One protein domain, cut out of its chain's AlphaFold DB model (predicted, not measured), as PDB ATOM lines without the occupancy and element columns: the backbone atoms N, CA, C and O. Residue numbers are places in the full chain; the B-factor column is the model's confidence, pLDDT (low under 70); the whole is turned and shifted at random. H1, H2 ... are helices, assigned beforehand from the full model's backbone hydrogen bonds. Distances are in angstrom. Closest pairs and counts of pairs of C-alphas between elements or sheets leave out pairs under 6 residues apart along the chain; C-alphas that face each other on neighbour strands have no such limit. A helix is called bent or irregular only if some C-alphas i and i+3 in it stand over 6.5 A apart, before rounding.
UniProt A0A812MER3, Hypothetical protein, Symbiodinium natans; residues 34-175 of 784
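What this domain is: This is residues 34 to 175 of the 784 residues of the protein "Hypothetical protein" of Symbiodinium natans (UniProt A0A812MER3). A long helix, H4, has a small head of three short-linked helices, H1, H2 and H3, at its first end, while at its other end the helical hairpin of H5 and H6 makes an arm that gives the domain much of its length. The last helix, H7, packs on H4 and crosses it at a steep angle. The printed part has 142 residues with seven named helices, H1 to H7 in order along the chain, and no named strand; the class is all helix. The whole is loose, with a radius of gyration of the C-alphas of 20.5 A, and elongated, spanning 68 by 37 by 21 A.

Where its parts are: H1 is residues 34 to 43, beginning at C-alpha 34 (178.302, 41.441, 35.091). H2 is residues 51 to 58, and H3, residues 65 to 79, is 21.1 A long. H4, residues 86 to 108, runs 32.4 A from C-alpha 86 (184.994, 42.823, 27.272). H5, residues 110 to 127, is 26.0 A long; H6, residues 133 to 152, is 28.3 A. H7, residues 158 to 175, is 25.7 A long and ends at C-alpha 175 (192.253, 60.633, 21.542). None of the helices is bent.

How they stand to each other: H4 is the hub, touching H1, H3, H6 and H7. With residues 86 to 94 alone it touches H1, the closest C-alphas being those of Cys 36 and Cys 90, 5.5 A apart, at a steep tilt of 60 degrees. H3 and H4 form a helical hairpin but only just touch, with 3 pairs of C-alphas within 8 A; the closest are those of Ala 78 and Phe 89, 7.6 A apart. H2 touches H1, closest at Ala 43 and Ser 54 with C-alphas 4.8 A apart, and H3, closest at Glu 51 and Gly 72, 4.4 A. H7 touches H4 at a steep tilt of 47 degrees, opposite ways, with the C-alphas of Ala 96 and Tyr 163 closest at 4.7 A. Residues 104 to 108 of H4 touch residues 146 to 151 of H6 at a shallow tilt of 20 degrees, opposite ways; the C-alphas of Ser 108 and Arg 147 come closest, 5.0 A. H5 and H6 form a helical hairpin at 37 degrees, only just steep, with the C-alphas of Ala 113 and Gln 143 closest at 5.5 A. H5 is apart from H1, H2, H3 and H7. In each of the seven helices every O i to N i+4 pair is within hydrogen-bond range.

The domain as a whole: The two C-alphas farthest apart, those of Gly 47 and Lys 130, are 68.0 A apart. Residues 126 to 131 stand free. The printed part has no cut and no long link. The mean pLDDT of the printed part is 86.6; residue 63, residues 128 to 132 and residues 152 to 156 are under 70.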
ATOM      1  N   ASN A  34     178.145  42.869  34.797       94.31
ATOM      2  CA  ASN A  34     178.302  41.441  35.091       94.31
ATOM      3  C   ASN A  34     177.388  40.563  34.221       94.31
ATOM      4  O   ASN A  34     177.880  39.613  33.621       94.31
ATOM      5  N   LYS A  35     176.089  40.897  34.089       93.06
ATOM      6  CA  LYS A  35     175.164  40.182  33.182       93.06
ATOM      7  C   LYS A  35     175.683  40.203  31.741       93.06
ATOM      8  O   LYS A  35     175.647  39.182  31.062       93.06
ATOM      9  N   CYS A  36     176.203  41.346  31.294       95.06
ATOM     10  CA  CYS A  36     176.828  41.473  29.983       95.06
ATOM     11  C   CYS A  36     178.069  40.581  29.835       95.06
ATOM     12  O   CYS A  36     178.164  39.836  28.863       95.06
ATOM     13  N   ALA A  37     179.002  40.615  30.794       95.88
ATOM     14  CA  ALA A  37     180.230  39.823  30.735       95.88
ATOM     15  C   ALA A  37     179.928  38.317  30.653       95.88
ATOM     16  O   ALA A  37     180.488  37.627  29.803       95.88
ATOM     17  N   ASP A  38     178.967  37.854  31.455       94.12
ATOM     18  CA  ASP A  38     178.425  36.496  31.440       94.12
ATOM     19  C   ASP A  38     177.875  36.078  30.067       94.12
ATOM     20  O   ASP A  38     178.034  34.925  29.664       94.12
ATOM     21  N   ILE A  39     177.198  36.989  29.359       93.50
ATOM     22  CA  ILE A  39     176.664  36.745  28.012       93.50
ATOM     23  C   ILE A  39     177.802  36.706  26.986       93.50
ATOM     24  O   ILE A  39     177.837  35.784  26.174       93.50
ATOM     25  N   VAL A  40     178.753  37.647  27.042       94.81
ATOM     26  CA  VAL A  40     179.912  37.691  26.130       94.81
ATOM     27  C   VAL A  40     180.758  36.421  26.252       94.81
ATOM     28  O   VAL A  40     181.128  35.836  25.236       94.81
ATOM     29  N   ASP A  41     181.021  35.949  27.474       94.62
ATOM     30  CA  ASP A  41     181.786  34.716  27.697       94.62
ATOM     31  C   ASP A  41     181.052  33.480  27.153       94.62
ATOM     32  O   ASP A  41     181.673  32.614  26.538       94.62
ATOM     33  N   LYS A  42     179.721  33.415  27.309       93.12
ATOM     34  CA  LYS A  42     178.890  32.313  26.788       93.12
ATOM     35  C   LYS A  42     178.722  32.364  25.266       93.12
ATOM     36  O   LYS A  42     178.622  31.311  24.640       93.12
ATOM     37  N   ALA A  43     178.733  33.551  24.661       91.38
ATOM     38  CA  ALA A  43     178.715  33.730  23.209       91.38
ATOM     39  C   ALA A  43     180.043  33.310  22.548       91.38
ATOM     40  O   ALA A  43     180.041  32.874  21.396       91.38
ATOM     41  N   ASN A  44     181.162  33.429  23.277       90.12
ATOM     42  CA  ASN A  44     182.529  33.212  22.786       90.12
ATOM     43  C   ASN A  44     183.061  31.772  22.958       90.12
ATOM     44  O   ASN A  44     184.217  31.498  22.642       90.12
ATOM     45  N   ILE A  45     182.235  30.827  23.426       84.00
ATOM     46  CA  ILE A  45     182.628  29.414  23.630       84.00
ATOM     47  C   ILE A  45     183.162  28.767  22.334       84.00
ATOM     48  O   ILE A  45     184.023  27.891  22.380       84.00
ATOM     49  N   SER A  46     182.694  29.223  21.169       73.25
ATOM     50  CA  SER A  46     183.109  28.776  19.833       73.25
ATOM     51  C   SER A  46     184.416  29.393  19.308       73.25
ATOM     52  O   SER A  46     184.825  29.061  18.196       73.25
ATOM     53  N   GLY A  47     185.051  30.333  20.021       78.44
ATOM     54  CA  GLY A  47     186.228  31.077  19.531       78.44
ATOM     55  C   GLY A  47     185.951  32.027  18.350       78.44
ATOM     56  O   GLY A  47     186.856  32.695  17.852       78.44
ATOM     57  N   ARG A  48     184.693  32.094  17.908       77.88
ATOM     58  CA  ARG A  48     184.101  33.137  17.070       77.88
ATOM     59  C   ARG A  48     182.732  33.447  17.649       77.88
ATOM     60  O   ARG A  48     181.925  32.526  17.801       77.88
ATOM     61  N   VAL A  49     182.475  34.715  17.941       84.06
ATOM     62  CA  VAL A  49     181.128  35.200  18.241       84.06
ATOM     63  C   VAL A  49     180.433  35.563  16.935       84.06
ATOM     64  O   VAL A  49     181.025  36.210  16.071       84.06
ATOM     65  N   THR A  50     179.176  35.154  16.799       89.19
ATOM     66  CA  THR A  50     178.271  35.658  15.763       89.19
ATOM     67  C   THR A  50     177.113  36.398  16.429       89.19
ATOM     68  O   THR A  50     176.942  36.342  17.652       89.19
ATOM     69  N   GLU A  51     176.302  37.098  15.641       89.81
ATOM     70  CA  GLU A  51     175.083  37.728  16.151       89.81
ATOM     71  C   GLU A  51     174.152  36.666  16.762       89.81
ATOM     72  O   GLU A  51     173.696  36.806  17.895       89.81
ATOM     73  N   GLU A  52     173.979  35.528  16.090       89.00
ATOM     74  CA  GLU A  52     173.125  34.425  16.535       89.00
ATOM     75  C   GLU A  52     173.664  33.736  17.800       89.00
ATOM     76  O   GLU A  52     172.876  33.394  18.687       89.00
ATOM     77  N   SER A  53     174.990  33.554  17.933       89.75
ATOM     78  CA  SER A  53     175.575  32.989  19.161       89.75
ATOM     79  C   SER A  53     175.399  33.938  20.352       89.75
ATOM     80  O   SER A  53     175.088  33.489  21.459       89.75
ATOM     81  N   SER A  54     175.487  35.248  20.109       89.50
ATOM     82  CA  SER A  54     175.250  36.303  21.100       89.50
ATOM     83  C   SER A  54     173.788  36.381  21.535       89.50
ATOM     84  O   SER A  54     173.498  36.348  22.731       89.50
ATOM     85  N   VAL A  55     172.856  36.413  20.578       90.81
ATOM     86  CA  VAL A  55     171.406  36.410  20.824       90.81
ATOM     87  C   VAL A  55     171.003  35.145  21.592       90.81
ATOM     88  O   VAL A  55     170.257  35.222  22.568       90.81
ATOM     89  N   SER A  56     171.539  33.980  21.211       90.69
ATOM     90  CA  SER A  56     171.290  32.691  21.876       90.69
ATOM     91  C   SER A  56     171.857  32.624  23.302       90.69
ATOM     92  O   SER A  56     171.229  32.045  24.193       90.69
ATOM     93  N   ALA A  57     173.018  33.238  23.556       91.12
ATOM     94  CA  ALA A  57     173.568  33.387  24.903       91.12
ATOM     95  C   ALA A  57     172.740  34.370  25.752       91.12
ATOM     96  O   ALA A  57     172.435  34.083  26.911       91.12
ATOM     97  N   CYS A  58     172.320  35.493  25.168       91.69
ATOM     98  CA  CYS A  58     171.552  36.536  25.844       91.69
ATOM     99  C   CYS A  58     170.136  36.092  26.238       91.69
ATOM    100  O   CYS A  58     169.728  36.306  27.379       91.69
ATOM    101  N   ARG A  59     169.410  35.392  25.351       90.38
ATOM    102  CA  ARG A  59     168.044  34.882  25.607       90.38
ATOM    103  C   ARG A  59     167.946  33.896  26.784       90.38
ATOM    104  O   ARG A  59     166.848  33.553  27.202       90.38
ATOM    105  N   LYS A  60     169.078  33.434  27.331       87.12
ATOM    106  CA  LYS A  60     169.153  32.605  28.550       87.12
ATOM    107  C   LYS A  60     169.271  33.433  29.841       87.12
ATOM    108  O   LYS A  60     169.254  32.859  30.927       87.12
ATOM    109  N   HIS A  61     169.413  34.759  29.733       81.69
ATOM    110  CA  HIS A  61     169.696  35.680  30.842       81.69
ATOM    111  C   HIS A  61     168.877  36.986  30.834       81.69
ATOM    112  O   HIS A  61     168.761  37.619  31.885       81.69
ATOM    113  N   ALA A  62     168.303  37.385  29.695       78.31
ATOM    114  CA  ALA A  62     167.411  38.539  29.556       78.31
ATOM    115  C   ALA A  62     166.003  38.112  29.099       78.31
ATOM    116  O   ALA A  62     165.836  37.046  28.506       78.31
ATOM    117  N   GLN A  63     164.993  38.936  29.405       68.00
ATOM    118  CA  GLN A  63     163.575  38.619  29.171       68.00
ATOM    119  C   GLN A  63     162.998  39.205  27.866       68.00
ATOM    120  O   GLN A  63     162.048  38.626  27.345       68.00
ATOM    121  N   SER A  64     163.550  40.297  27.320       78.12
ATOM    122  CA  SER A  64     163.145  40.850  26.012       78.12
ATOM    123  C   SER A  64     164.039  40.342  24.879       78.12
ATOM    124  O   SER A  64     165.211  40.016  25.096       78.12
ATOM    125  N   MET A  65     163.501  40.255  23.657       70.62
ATOM    126  CA  MET A  65     164.281  39.794  22.505       70.62
ATOM    127  C   MET A  65     165.105  40.918  21.871       70.62
ATOM    128  O   MET A  65     166.220  40.638  21.430       70.62
ATOM    129  N   GLU A  66     164.615  42.162  21.856       74.50
ATOM    130  CA  GLU A  66     165.298  43.296  21.204       74.50
ATOM    131  C   GLU A  66     166.643  43.607  21.867       74.50
ATOM    132  O   GLU A  66     167.654  43.740  21.178       74.50
ATOM    133  N   THR A  67     166.689  43.633  23.207       81.31
ATOM    134  CA  THR A  67     167.939  43.885  23.951       81.31
ATOM    135  C   THR A  67     169.009  42.845  23.628       81.31
ATOM    136  O   THR A  67     170.185  43.183  23.531       81.31
ATOM    137  N   CYS A  68     168.609  41.597  23.365       90.81
ATOM    138  CA  CYS A  68     169.508  40.554  22.890       90.81
ATOM    139  C   CYS A  68     169.910  40.699  21.419       90.81
ATOM    140  O   CYS A  68     171.042  40.350  21.088       90.81
ATOM    141  N   GLY A  69     169.019  41.201  20.559       89.06
ATOM    142  CA  GLY A  69     169.307  41.513  19.156       89.06
ATOM    143  C   GLY A  69     170.407  42.564  19.033       89.06
ATOM    144  O   GLY A  69     171.489  42.270  18.526       89.06
ATOM    145  N   LEU A  70     170.176  43.753  19.596       89.31
ATOM    146  CA  LEU A  70     171.147  44.848  19.549       89.31
ATOM    147  C   LEU A  70     172.455  44.494  20.276       89.31
ATOM    148  O   LEU A  70     173.536  44.820  19.787       89.31
ATOM    149  N   LEU A  71     172.393  43.784  21.410       92.81
ATOM    150  CA  LEU A  71     173.595  43.279  22.083       92.81
ATOM    151  C   LEU A  71     174.410  42.355  21.168       92.81
ATOM    152  O   LEU A  71     175.636  42.423  21.195       92.81
ATOM    153  N   GLY A  72     173.751  41.512  20.368       92.94
ATOM    154  CA  GLY A  72     174.411  40.609  19.428       92.94
ATOM    155  C   GLY A  72     175.062  41.326  18.251       92.94
ATOM    156  O   GLY A  72     176.237  41.082  17.978       92.94
ATOM    157  N   GLU A  73     174.344  42.254  17.619       93.00
ATOM    158  CA  GLU A  73     174.876  43.105  16.548       93.00
ATOM    159  C   GLU A  73     176.087  43.907  17.054       93.00
ATOM    160  O   GLU A  73     177.180  43.846  16.487       93.00
ATOM    161  N   MET A  74     175.926  44.619  18.175       93.88
ATOM    162  CA  MET A  74     176.969  45.484  18.722       93.88
ATOM    163  C   MET A  74     178.171  44.697  19.248       93.88
ATOM    164  O   MET A  74     179.294  45.192  19.151       93.88
ATOM    165  N   LEU A  75     177.979  43.474  19.761       94.56
ATOM    166  CA  LEU A  75     179.082  42.591  20.152       94.56
ATOM    167  C   LEU A  75     179.840  42.063  18.928       94.56
ATOM    168  O   LEU A  75     181.071  42.100  18.927       94.56
ATOM    169  N   ALA A  76     179.133  41.629  17.880       91.25
ATOM    170  CA  ALA A  76     179.751  41.184  16.632       91.25
ATOM    171  C   ALA A  76     180.564  42.316  15.976       91.25
ATOM    172  O   ALA A  76     181.730  42.120  15.637       91.25
ATOM    173  N   LEU A  77     179.998  43.527  15.884       89.69
ATOM    174  CA  LEU A  77     180.698  44.720  15.391       89.69
ATOM    175  C   LEU A  77     181.892  45.111  16.274       89.69
ATOM    176  O   LEU A  77     182.946  45.485  15.758       89.69
ATOM    177  N   ALA A  78     181.760  45.022  17.600       92.06
ATOM    178  CA  ALA A  78     182.842  45.359  18.519       92.06
ATOM    179  C   ALA A  78     184.012  44.363  18.439       92.06
ATOM    180  O   ALA A  78     185.158  44.793  18.548       92.06
ATOM    181  N   GLN A  79     183.752  43.068  18.215       92.69
ATOM    182  CA  GLN A  79     184.798  42.044  18.079       92.69
ATOM    183  C   GLN A  79     185.546  42.070  16.740       92.69
ATOM    184  O   GLN A  79     186.650  41.539  16.665       92.69
ATOM    185  N   MET A  80     185.021  42.733  15.705       87.19
ATOM    186  CA  MET A  80     185.762  42.972  14.453       87.19
ATOM    187  C   MET A  80     186.883  44.024  14.596       87.19
ATOM    188  O   MET A  80     187.489  44.410  13.598       87.19
ATOM    189  N   ARG A  81     187.156  44.513  15.814       87.62
ATOM    190  CA  ARG A  81     188.190  45.510  16.114       87.62
ATOM    191  C   ARG A  81     189.334  44.902  16.921       87.62
ATOM    192  O   ARG A  81     189.103  44.301  17.969       87.62
ATOM    193  N   ASP A  82     190.569  45.200  16.520       88.44
ATOM    194  CA  ASP A  82     191.792  44.789  17.229       88.44
ATOM    195  C   ASP A  82     191.881  45.313  18.680       88.44
ATOM    196  O   ASP A  82     192.662  44.801  19.481       88.44
ATOM    197  N   ASP A  83     191.104  46.347  19.032       88.69
ATOM    198  CA  ASP A  83     191.048  46.948  20.371       88.69
ATOM    199  C   ASP A  83     189.850  46.484  21.227       88.69
ATOM    200  O   ASP A  83     189.533  47.116  22.240       88.69
ATOM    201  N   PHE A  84     189.187  45.377  20.858       93.75
ATOM    202  CA  PHE A  84     188.071  44.828  21.631       93.75
ATOM    203  C   PHE A  84     188.467  44.486  23.077       93.75
ATOM    204  O   PHE A  84     189.406  43.738  23.347       93.75
ATOM    205  N   ASN A  85     187.681  44.985  24.034       95.31
ATOM    206  CA  ASN A  85     187.844  44.697  25.454       95.31
ATOM    207  C   ASN A  85     186.473  44.444  26.097       95.31
ATOM    208  O   ASN A  85     185.627  45.340  26.112       95.31
ATOM    209  N   LYS A  86     186.273  43.246  26.669       95.62
ATOM    210  CA  LYS A  86     184.994  42.823  27.272       95.62
ATOM    211  C   LYS A  86     184.488  43.784  28.355       95.62
ATOM    212  O   LYS A  86     183.303  44.099  28.354       95.62
ATOM    213  N   SER A  87     185.363  44.264  29.247       95.56
ATOM    214  CA  SER A  87     184.966  45.201  30.314       95.56
ATOM    215  C   SER A  87     184.476  46.510  29.708       95.56
ATOM    216  O   SER A  87     183.329  46.890  29.917       95.56
ATOM    217  N   SER A  88     185.286  47.126  28.840       95.12
ATOM    218  CA  SER A  88     184.922  48.387  28.192       95.12
ATOM    219  C   SER A  88     183.646  48.263  27.355       95.12
ATOM    220  O   SER A  88     182.806  49.155  27.419       95.12
ATOM    221  N   PHE A  89     183.451  47.164  26.617       96.12
ATOM    222  CA  PHE A  89     182.207  46.900  25.886       96.12
ATOM    223  C   PHE A  89     180.997  46.840  26.829       96.12
ATOM    224  O   PHE A  89     180.015  47.549  26.619       96.12
ATOM    225  N   CYS A  90     181.087  46.058  27.907       96.50
ATOM    226  CA  CYS A  90     179.986  45.885  28.848       96.50
ATOM    227  C   CYS A  90     179.707  47.118  29.718       96.50
ATOM    228  O   CYS A  90     178.554  47.364  30.062       96.50
ATOM    229  N   GLU A  91     180.715  47.938  30.015       95.50
ATOM    230  CA  GLU A  91     180.543  49.276  30.591       95.50
ATOM    231  C   GLU A  91     179.791  50.205  29.629       95.50
ATOM    232  O   GLU A  91     178.843  50.869  30.041       95.50
ATOM    233  N   THR A  92     180.182  50.236  28.343       94.81
ATOM    234  CA  THR A  92     179.500  51.037  27.309       94.81
ATOM    235  C   THR A  92     178.040  50.612  27.194       94.81
ATOM    236  O   THR A  92     177.160  51.464  27.208       94.81
ATOM    237  N   MET A  93     177.770  49.304  27.140       94.56
ATOM    238  CA  MET A  93     176.413  48.775  27.012       94.56
ATOM    239  C   MET A  93     175.565  49.031  28.268       94.56
ATOM    240  O   MET A  93     174.418  49.449  28.160       94.56
ATOM    241  N   SER A  94     176.124  48.863  29.471       94.19
ATOM    242  CA  SER A  94     175.412  49.159  30.725       94.19
ATOM    243  C   SER A  94     175.078  50.657  30.857       94.19
ATOM    244  O   SER A  94     173.963  51.003  31.248       94.19
ATOM    245  N   SER A  95     175.988  51.550  30.441       93.81
ATOM    246  CA  SER A  95     175.716  52.998  30.360       93.81
ATOM    247  C   SER A  95     174.677  53.327  29.279       93.81
ATOM    248  O   SER A  95     173.770  54.125  29.513       93.81
ATOM    249  N   ALA A  96     174.735  52.649  28.126       92.81
ATOM    250  CA  ALA A  96     173.749  52.793  27.060       92.81
ATOM    251  C   ALA A  96     172.335  52.411  27.525       92.81
ATOM    252  O   ALA A  96     171.404  53.160  27.259       92.81
ATOM    253  N   HIS A  97     172.172  51.323  28.288       91.19
ATOM    254  CA  HIS A  97     170.882  50.953  28.885       91.19
ATOM    255  C   HIS A  97     170.366  51.985  29.897       91.19
ATOM    256  O   HIS A  97     169.172  52.273  29.908       91.19
ATOM    257  N   ALA A  98     171.239  52.570  30.722       91.56
ATOM    258  CA  ALA A  98     170.841  53.637  31.644       91.56
ATOM    259  C   ALA A  98     170.415  54.920  30.901       91.56
ATOM    260  O   ALA A  98     169.463  55.585  31.303       91.56
ATOM    261  N   CYS A  99     171.092  55.241  29.796       93.50
ATOM    262  CA  CYS A  99     170.738  56.333  28.890       93.50
ATOM    263  C   CYS A  99     169.408  56.066  28.155       93.50
ATOM    264  O   CYS A  99     168.562  56.957  28.113       93.50
ATOM    265  N   SER A 100     169.199  54.841  27.661       91.12
ATOM    266  CA  SER A 100     167.971  54.375  26.997       91.12
ATOM    267  C   SER A 100     166.765  54.553  27.916       91.12
ATOM    268  O   SER A 100     165.884  55.354  27.622       91.12
ATOM    269  N   ALA A 101     166.811  53.957  29.113       89.62
ATOM    270  CA  ALA A 101     165.744  54.067  30.105       89.62
ATOM    271  C   ALA A 101     165.447  55.530  30.493       89.62
ATOM    272  O   ALA A 101     164.288  55.916  30.615       89.62
ATOM    273  N   ALA A 102     166.476  56.378  30.626       91.69
ATOM    274  CA  ALA A 102     166.288  57.805  30.892       91.69
ATOM    275  C   ALA A 102     165.660  58.569  29.706       91.69
ATOM    276  O   ALA A 102     164.929  59.539  29.922       91.69
ATOM    277  N   MET A 103     165.917  58.150  28.463       89.12
ATOM    278  CA  MET A 103     165.251  58.683  27.271       89.12
ATOM    279  C   MET A 103     163.808  58.179  27.148       89.12
ATOM    280  O   MET A 103     162.935  58.976  26.822       89.12
ATOM    281  N   GLU A 104     163.534  56.913  27.452       89.12
ATOM    282  CA  GLU A 104     162.194  56.305  27.459       89.12
ATOM    283  C   GLU A 104     161.282  56.952  28.522       89.12
ATOM    284  O   GLU A 104     160.159  57.371  28.213       89.12
ATOM    285  N   ASP A 105     161.779  57.137  29.751       90.06
ATOM    286  CA  ASP A 105     161.086  57.880  30.817       90.06
ATOM    287  C   ASP A 105     160.830  59.338  30.407       90.06
ATOM    288  O   ASP A 105     159.726  59.859  30.583       90.06
ATOM    289  N   PHE A 106     161.823  60.011  29.814       91.69
ATOM    290  CA  PHE A 106     161.666  61.395  29.367       91.69
ATOM    291  C   PHE A 106     160.641  61.521  28.232       91.69
ATOM    292  O   PHE A 106     159.739  62.358  28.311       91.69
ATOM    293  N   LEU A 107     160.739  60.688  27.195       87.75
ATOM    294  CA  LEU A 107     159.863  60.721  26.021       87.75
ATOM    295  C   LEU A 107     158.425  60.295  26.349       87.75
ATOM    296  O   LEU A 107     157.488  60.824  25.750       87.75
ATOM    297  N   SER A 108     158.233  59.392  27.317       88.00
ATOM    298  CA  SER A 108     156.903  58.967  27.774       88.00
ATOM    299  C   SER A 108     156.308  59.845  28.886       88.00
ATOM    300  O   SER A 108     155.152  59.641  29.270       88.00
ATOM    301  N   SER A 109     157.062  60.838  29.377       93.31
ATOM    302  CA  SER A 109     156.629  61.760  30.433       93.31
ATOM    303  C   SER A 109     155.439  62.638  30.032       93.31
ATOM    304  O   SER A 109     155.266  63.021  28.868       93.31
ATOM    305  N   ASP A 110     154.653  63.053  31.034       91.50
ATOM    306  CA  ASP A 110     153.576  64.031  30.855       91.50
ATOM    307  C   ASP A 110     154.066  65.314  30.170       91.50
ATOM    308  O   ASP A 110     153.399  65.821  29.273       91.50
ATOM    309  N   ALA A 111     155.258  65.806  30.527       93.62
ATOM    310  CA  ALA A 111     155.794  67.070  30.026       93.62
ATOM    311  C   ALA A 111     156.117  67.046  28.520       93.62
ATOM    312  O   ALA A 111     155.833  68.020  27.816       93.62
ATOM    313  N   VAL A 112     156.681  65.946  28.003       91.81
ATOM    314  CA  VAL A 112     156.921  65.787  26.555       91.81
ATOM    315  C   VAL A 112     155.598  65.615  25.812       91.81
ATOM    316  O   VAL A 112     155.382  66.244  24.772       91.81
ATOM    317  N   ALA A 113     154.669  64.845  26.378       90.88
ATOM    318  CA  ALA A 113     153.348  64.657  25.800       90.88
ATOM    319  C   ALA A 113     152.528  65.966  25.761       90.88
ATOM    320  O   ALA A 113     151.877  66.253  24.759       90.88
ATOM    321  N   ASP A 114     152.568  66.786  26.813       92.44
ATOM    322  CA  ASP A 114     151.924  68.108  26.880       92.44
ATOM    323  C   ASP A 114     152.552  69.101  25.891       92.44
ATOM    324  O   ASP A 114     151.846  69.888  25.250       92.44
ATOM    325  N   LEU A 115     153.876  69.049  25.705       94.88
ATOM    326  CA  LEU A 115     154.570  69.851  24.696       94.88
ATOM    327  C   LEU A 115     154.123  69.469  23.275       94.88
ATOM    328  O   LEU A 115     153.877  70.361  22.454       94.88
ATOM    329  N   ALA A 116     153.974  68.169  23.003       90.75
ATOM    330  CA  ALA A 116     153.480  67.631  21.737       90.75
ATOM    331  C   ALA A 116     152.001  67.985  21.489       90.75
ATOM    332  O   ALA A 116     151.662  68.481  20.412       90.75
ATOM    333  N   PHE A 117     151.139  67.841  22.502       94.94
ATOM    334  CA  PHE A 117     149.743  68.292  22.482       94.94
ATOM    335  C   PHE A 117     149.643  69.791  22.167       94.94
ATOM    336  O   PHE A 117     148.980  70.204  21.212       94.94
ATOM    337  N   GLY A 118     150.384  70.616  22.912       93.00
ATOM    338  CA  GLY A 118     150.439  72.059  22.700       93.00
ATOM    339  C   GLY A 118     150.997  72.446  21.328       93.00
ATOM    340  O   GLY A 118     150.590  73.471  20.779       93.00
ATOM    341  N   HIS A 119     151.902  71.651  20.746       93.31
ATOM    342  CA  HIS A 119     152.370  71.852  19.374       93.31
ATOM    343  C   HIS A 119     151.276  71.529  18.351       93.31
ATOM    344  O   HIS A 119     150.995  72.364  17.495       93.31
ATOM    345  N   CYS A 120     150.612  70.378  18.485       93.12
ATOM    346  CA  CYS A 120     149.483  69.975  17.646       93.12
ATOM    347  C   CYS A 120     148.392  71.064  17.606       93.12
ATOM    348  O   CYS A 120     148.017  71.528  16.526       93.12
ATOM    349  N   LEU A 121     147.983  71.589  18.769       92.44
ATOM    350  CA  LEU A 121     147.015  72.691  18.848       92.44
ATOM    351  C   LEU A 121     147.481  73.965  18.127       92.44
ATOM    352  O   LEU A 121     146.671  74.647  17.496       92.44
ATOM    353  N   ARG A 122     148.774  74.310  18.205       90.50
ATOM    354  CA  ARG A 122     149.329  75.466  17.479       90.50
ATOM    355  C   ARG A 122     149.311  75.238  15.969       90.50
ATOM    356  O   ARG A 122     148.938  76.157  15.247       90.50
ATOM    357  N   SER A 123     149.646  74.038  15.497       87.88
ATOM    358  CA  SER A 123     149.591  73.680  14.075       87.88
ATOM    359  C   SER A 123     148.169  73.776  13.510       87.88
ATOM    360  O   SER A 123     147.977  74.438  12.494       87.88
ATOM    361  N   HIS A 124     147.158  73.220  14.191       85.06
ATOM    362  CA  HIS A 124     145.760  73.324  13.742       85.06
ATOM    363  C   HIS A 124     145.237  74.772  13.738       85.06
ATOM    364  O   HIS A 124     144.571  75.185  12.791       85.06
ATOM    365  N   ARG A 125     145.600  75.590  14.736       83.06
ATOM    366  CA  ARG A 125     145.221  77.019  14.790       83.06
ATOM    367  C   ARG A 125     145.901  77.891  13.724       83.06
ATOM    368  O   ARG A 125     145.488  79.032  13.536       83.06
ATOM    369  N   LEU A 126     146.936  77.388  13.045       77.44
ATOM    370  CA  LEU A 126     147.569  78.057  11.902       77.44
ATOM    371  C   LEU A 126     146.931  77.666  10.559       77.44
ATOM    372  O   LEU A 126     147.043  78.433   9.606       77.44
ATOM    373  N   THR A 127     146.267  76.508  10.472       75.19
ATOM    374  CA  THR A 127     145.644  76.011   9.232       75.19
ATOM    375  C   THR A 127     144.129  76.213   9.179       75.19
ATOM    376  O   THR A 127     143.577  76.293   8.084       75.19
ATOM    377  N   GLN A 128     143.444  76.331  10.324       59.53
ATOM    378  CA  GLN A 128     141.991  76.517  10.392       59.53
ATOM    379  C   GLN A 128     141.604  77.671  11.329       59.53
ATOM    380  O   GLN A 128     141.980  77.720  12.497       59.53
ATOM    381  N   ALA A 129     140.816  78.617  10.808       46.03
ATOM    382  CA  ALA A 129     140.513  79.898  11.458       46.03
ATOM    383  C   ALA A 129     139.322  79.867  12.446       46.03
ATOM    384  O   ALA A 129     138.719  80.908  12.716       46.03
ATOM    385  N   LYS A 130     138.948  78.693  12.973       53.44
ATOM    386  CA  LYS A 130     137.879  78.532  13.974       53.44
ATOM    387  C   LYS A 130     138.272  77.533  15.059       53.44
ATOM    388  O   LYS A 130     139.012  76.587  14.818       53.44
ATOM    389  N   THR A 131     137.751  77.761  16.261       58.81
ATOM    390  CA  THR A 131     137.903  76.891  17.434       58.81
ATOM    391  C   THR A 131     136.968  75.689  17.321       58.81
ATOM    392  O   THR A 131     135.887  75.681  17.909       58.81
ATOM    393  N   ASP A 132     137.360  74.712  16.511       69.81
ATOM    394  CA  ASP A 132     136.576  73.499  16.292       69.81
ATOM    395  C   ASP A 132     136.959  72.407  17.303       69.81
ATOM    396  O   ASP A 132     138.133  72.043  17.428       69.81
ATOM    397  N   THR A 133     135.978  71.865  18.030       78.38
ATOM    398  CA  THR A 133     136.189  70.866  19.099       78.38
ATOM    399  C   THR A 133     136.808  69.567  18.564       78.38
ATOM    400  O   THR A 133     137.391  68.786  19.317       78.38
ATOM    401  N   SER A 134     136.737  69.338  17.248       79.56
ATOM    402  CA  SER A 134     137.446  68.246  16.579       79.56
ATOM    403  C   SER A 134     138.974  68.333  16.732       79.56
ATOM    404  O   SER A 134     139.628  67.294  16.834       79.56
ATOM    405  N   ALA A 135     139.559  69.537  16.767       84.00
ATOM    406  CA  ALA A 135     141.012  69.716  16.847       84.00
ATOM    407  C   ALA A 135     141.569  69.343  18.231       84.00
ATOM    408  O   ALA A 135     142.577  68.644  18.320       84.00
ATOM    409  N   ASP A 136     140.881  69.740  19.307       88.31
ATOM    410  CA  ASP A 136     141.275  69.384  20.676       88.31
ATOM    411  C   ASP A 136     141.196  67.859  20.885       88.31
ATOM    412  O   ASP A 136     142.148  67.252  21.377       88.31
ATOM    413  N   ASN A 137     140.117  67.219  20.411       89.38
ATOM    414  CA  ASN A 137     139.953  65.759  20.437       89.38
ATOM    415  C   ASN A 137     141.034  65.018  19.626       89.38
ATOM    416  O   ASN A 137     141.551  63.992  20.073       89.38
ATOM    417  N   TYR A 138     141.395  65.521  18.439       91.00
ATOM    418  CA  TYR A 138     142.478  64.948  17.635       91.00
ATOM    419  C   TYR A 138     143.829  65.067  18.350       91.00
ATOM    420  O   TYR A 138     144.547  64.076  18.479       91.00
ATOM    421  N   CYS A 139     144.155  66.244  18.887       93.94
ATOM    422  CA  CYS A 139     145.422  66.445  19.580       93.94
ATOM    423  C   CYS A 139     145.510  65.645  20.894       93.94
ATOM    424  O   CYS A 139     146.588  65.148  21.210       93.94
ATOM    425  N   GLN A 140     144.405  65.438  21.626       93.81
ATOM    426  CA  GLN A 140     144.371  64.527  22.782       93.81
ATOM    427  C   GLN A 140     144.634  63.070  22.371       93.81
ATOM    428  O   GLN A 140     145.395  62.368  23.035       93.81
ATOM    429  N   ARG A 141     144.074  62.615  21.239       90.81
ATOM    430  CA  ARG A 141     144.398  61.289  20.680       90.81
ATOM    431  C   ARG A 141     145.867  61.194  20.277       90.81
ATOM    432  O   ARG A 141     146.505  60.213  20.631       90.81
ATOM    433  N   PHE A 142     146.422  62.212  19.620       88.25
ATOM    434  CA  PHE A 142     147.851  62.280  19.292       88.25
ATOM    435  C   PHE A 142     148.738  62.233  20.548       88.25
ATOM    436  O   PHE A 142     149.728  61.508  20.568       88.25
ATOM    437  N   GLN A 143     148.352  62.923  21.626       91.69
ATOM    438  CA  GLN A 143     149.043  62.861  22.917       91.69
ATOM    439  C   GLN A 143     149.025  61.443  23.514       91.69
ATOM    440  O   GLN A 143     150.061  60.947  23.958       91.69
ATOM    441  N   GLY A 144     147.862  60.784  23.506       87.12
ATOM    442  CA  GLY A 144     147.716  59.401  23.963       87.12
ATOM    443  C   GLY A 144     148.518  58.413  23.114       87.12
ATOM    444  O   GLY A 144     149.224  57.574  23.664       87.12
ATOM    445  N   VAL A 145     148.475  58.560  21.786       85.19
ATOM    446  CA  VAL A 145     149.248  57.748  20.832       85.19
ATOM    447  C   VAL A 145     150.750  57.946  21.019       85.19
ATOM    448  O   VAL A 145     151.467  56.959  20.993       85.19
ATOM    449  N   LEU A 146     151.241  59.163  21.281       84.38
ATOM    450  CA  LEU A 146     152.668  59.390  21.543       84.38
ATOM    451  C   LEU A 146     153.129  58.685  22.829       84.38
ATOM    452  O   LEU A 146     154.137  57.983  22.813       84.38
ATOM    453  N   ARG A 147     152.371  58.815  23.929       82.56
ATOM    454  CA  ARG A 147     152.669  58.114  25.195       82.56
ATOM    455  C   ARG A 147     152.596  56.593  25.047       82.56
ATOM    456  O   ARG A 147     153.397  55.890  25.653       82.56
ATOM    457  N   ALA A 148     151.630  56.097  24.273       81.94
ATOM    458  CA  ALA A 148     151.472  54.675  23.995       81.94
ATOM    459  C   ALA A 148     152.610  54.152  23.110       81.94
ATOM    460  O   ALA A 148     153.196  53.135  23.450       81.94
ATOM    461  N   ALA A 149     152.974  54.874  22.045       78.31
ATOM    462  CA  ALA A 149     154.074  54.520  21.155       78.31
ATOM    463  C   ALA A 149     155.385  54.397  21.937       78.31
ATOM    464  O   ALA A 149     155.947  53.315  21.975       78.31
ATOM    465  N   VAL A 150     155.811  55.419  22.688       81.31
ATOM    466  CA  VAL A 150     157.071  55.339  23.461       81.31
ATOM    467  C   VAL A 150     157.097  54.156  24.451       81.31
ATOM    468  O   VAL A 150     158.171  53.670  24.781       81.31
ATOM    469  N   LYS A 151     155.936  53.652  24.901       75.25
ATOM    470  CA  LYS A 151     155.825  52.496  25.813       75.25
ATOM    471  C   LYS A 151     155.520  51.148  25.143       75.25
ATOM    472  O   LYS A 151     155.480  50.141  25.843       75.25
ATOM    473  N   ALA A 152     155.246  51.123  23.840       67.88
ATOM    474  CA  ALA A 152     154.785  49.936  23.111       67.88
ATOM    475  C   ALA A 152     155.319  49.850  21.668       67.88
ATOM    476  O   ALA A 152     154.797  49.074  20.871       67.88
ATOM    477  N   SER A 153     156.305  50.675  21.308       53.06
ATOM    478  CA  SER A 153     156.944  50.670  19.996       53.06
ATOM    479  C   SER A 153     158.405  50.264  20.116       53.06
ATOM    480  O   SER A 153     159.249  51.053  20.545       53.06
ATOM    481  N   ASP A 154     158.699  49.088  19.581       58.28
ATOM    482  CA  ASP A 154     160.029  48.509  19.362       58.28
ATOM    483  C   ASP A 154     160.855  49.303  18.307       58.28
ATOM    484  O   ASP A 154     161.766  48.775  17.674       58.28
ATOM    485  N   SER A 155     160.492  50.569  18.048       53.31
ATOM    486  CA  SER A 155     160.908  51.373  16.892       53.31
ATOM    487  C   SER A 155     161.625  52.680  17.234       53.31
ATOM    488  O   SER A 155     162.158  53.321  16.331       53.31
ATOM    489  N   VAL A 156     161.628  53.117  18.500       69.00
ATOM    490  CA  VAL A 156     162.506  54.213  18.946       69.00
ATOM    491  C   VAL A 156     163.735  53.568  19.577       69.00
ATOM    492  O   VAL A 156     163.754  53.274  20.768       69.00
ATOM    493  N   ASP A 157     164.744  53.322  18.745       84.81
ATOM    494  CA  ASP A 157     165.940  52.512  19.023       84.81
ATOM    495  C   ASP A 157     166.961  53.219  19.945       84.81
ATOM    496  O   ASP A 157     168.173  53.216  19.730       84.81
ATOM    497  N   THR A 158     166.451  53.862  21.002       89.25
ATOM    498  CA  THR A 158     167.192  54.754  21.907       89.25
ATOM    499  C   THR A 158     168.439  54.104  22.504       89.25
ATOM    500  O   THR A 158     169.445  54.786  22.703       89.25
ATOM    501  N   LEU A 159     168.427  52.784  22.705       89.12
ATOM    502  CA  LEU A 159     169.576  52.002  23.148       89.12
ATOM    503  C   LEU A 159     170.738  52.033  22.136       89.12
ATOM    504  O   LEU A 159     171.893  52.185  22.545       89.12
ATOM    505  N   ARG A 160     170.450  51.952  20.828       90.62
ATOM    506  CA  ARG A 160     171.440  52.062  19.743       90.62
ATOM    507  C   ARG A 160     171.999  53.482  19.666       90.62
ATOM    508  O   ARG A 160     173.222  53.643  19.644       90.62
ATOM    509  N   GLU A 161     171.150  54.512  19.723       91.00
ATOM    510  CA  GLU A 161     171.602  55.912  19.806       91.00
ATOM    511  C   GLU A 161     172.507  56.155  21.027       91.00
ATOM    512  O   GLU A 161     173.604  56.709  20.899       91.00
ATOM    513  N   CYS A 162     172.088  55.709  22.213       93.19
ATOM    514  CA  CYS A 162     172.845  55.839  23.457       93.19
ATOM    515  C   CYS A 162     174.193  55.106  23.412       93.19
ATOM    516  O   CYS A 162     175.211  55.662  23.835       93.19
ATOM    517  N   TYR A 163     174.238  53.896  22.849       93.94
ATOM    518  CA  TYR A 163     175.482  53.147  22.664       93.94
ATOM    519  C   TYR A 163     176.458  53.881  21.731       93.94
ATOM    520  O   TYR A 163     177.646  54.006  22.044       93.94
ATOM    521  N   MET A 164     175.962  54.455  20.631       90.12
ATOM    522  CA  MET A 164     176.779  55.251  19.708       90.12
ATOM    523  C   MET A 164     177.296  56.549  20.353       90.12
ATOM    524  O   MET A 164     178.462  56.906  20.157       90.12
ATOM    525  N   MET A 165     176.491  57.219  21.188       91.31
ATOM    526  CA  MET A 165     176.934  58.384  21.968       91.31
ATOM    527  C   MET A 165     178.055  58.038  22.964       91.31
ATOM    528  O   MET A 165     179.017  58.801  23.098       91.31
ATOM    529  N   GLU A 166     177.980  56.888  23.639       92.62
ATOM    530  CA  GLU A 166     179.036  56.429  24.552       92.62
ATOM    531  C   GLU A 166     180.325  56.028  23.817       92.62
ATOM    532  O   GLU A 166     181.428  56.360  24.268       92.62
ATOM    533  N   LEU A 167     180.218  55.395  22.641       90.19
ATOM    534  CA  LEU A 167     181.375  55.136  21.780       90.19
ATOM    535  C   LEU A 167     182.066  56.436  21.347       90.19
ATOM    536  O   LEU A 167     183.291  56.538  21.460       90.19
ATOM    537  N   GLU A 168     181.312  57.458  20.929       89.19
ATOM    538  CA  GLU A 168     181.880  58.776  20.624       89.19
ATOM    539  C   GLU A 168     182.593  59.394  21.835       89.19
ATOM    540  O   GLU A 168     183.715  59.896  21.705       89.19
ATOM    541  N   GLN A 169     181.989  59.340  23.026       90.19
ATOM    542  CA  GLN A 169     182.622  59.847  24.243       90.19
ATOM    543  C   GLN A 169     183.923  59.107  24.576       90.19
ATOM    544  O   GLN A 169     184.924  59.756  24.903       90.19
ATOM    545  N   LYS A 170     183.942  57.770  24.490       87.69
ATOM    546  CA  LYS A 170     185.149  56.964  24.727       87.69
ATOM    547  C   LYS A 170     186.238  57.264  23.689       87.69
ATOM    548  O   LYS A 170     187.383  57.476  24.085       87.69
ATOM    549  N   SER A 171     185.898  57.397  22.405       82.12
ATOM    550  CA  SER A 171     186.851  57.779  21.347       82.12
ATOM    551  C   SER A 171     187.424  59.190  21.525       82.12
ATOM    552  O   SER A 171     188.621  59.399  21.319       82.12
ATOM    553  N   ARG A 172     186.618  60.164  21.970       82.12
ATOM    554  CA  ARG A 172     187.118  61.506  22.323       82.12
ATOM    555  C   ARG A 172     188.113  61.418  23.489       82.12
ATOM    556  O   ARG A 172     189.233  61.910  23.356       82.12
ATOM    557  N   LYS A 173     187.757  60.723  24.580       83.50
ATOM    558  CA  LYS A 173     188.613  60.533  25.772       83.50
ATOM    559  C   LYS A 173     189.966  59.888  25.415       83.50
ATOM    560  O   LYS A 173     191.008  60.444  25.761       83.50
ATOM    561  N   THR A 174     189.979  58.784  24.661       77.56
ATOM    562  CA  THR A 174     191.230  58.102  24.270       77.56
ATOM    563  C   THR A 174     192.096  58.932  23.320       77.56
ATOM    564  O   THR A 174     193.323  58.901  23.445       77.56
ATOM    565  N   SER A 175     191.497  59.728  22.422       70.94
ATOM    566  CA  SER A 175     192.253  60.633  21.542       70.94
ATOM    567  C   SER A 175     193.033  61.701  22.326       70.94
ATOM    568  O   SER A 175     194.201  61.958  22.021       70.94
TER     569      SER A 175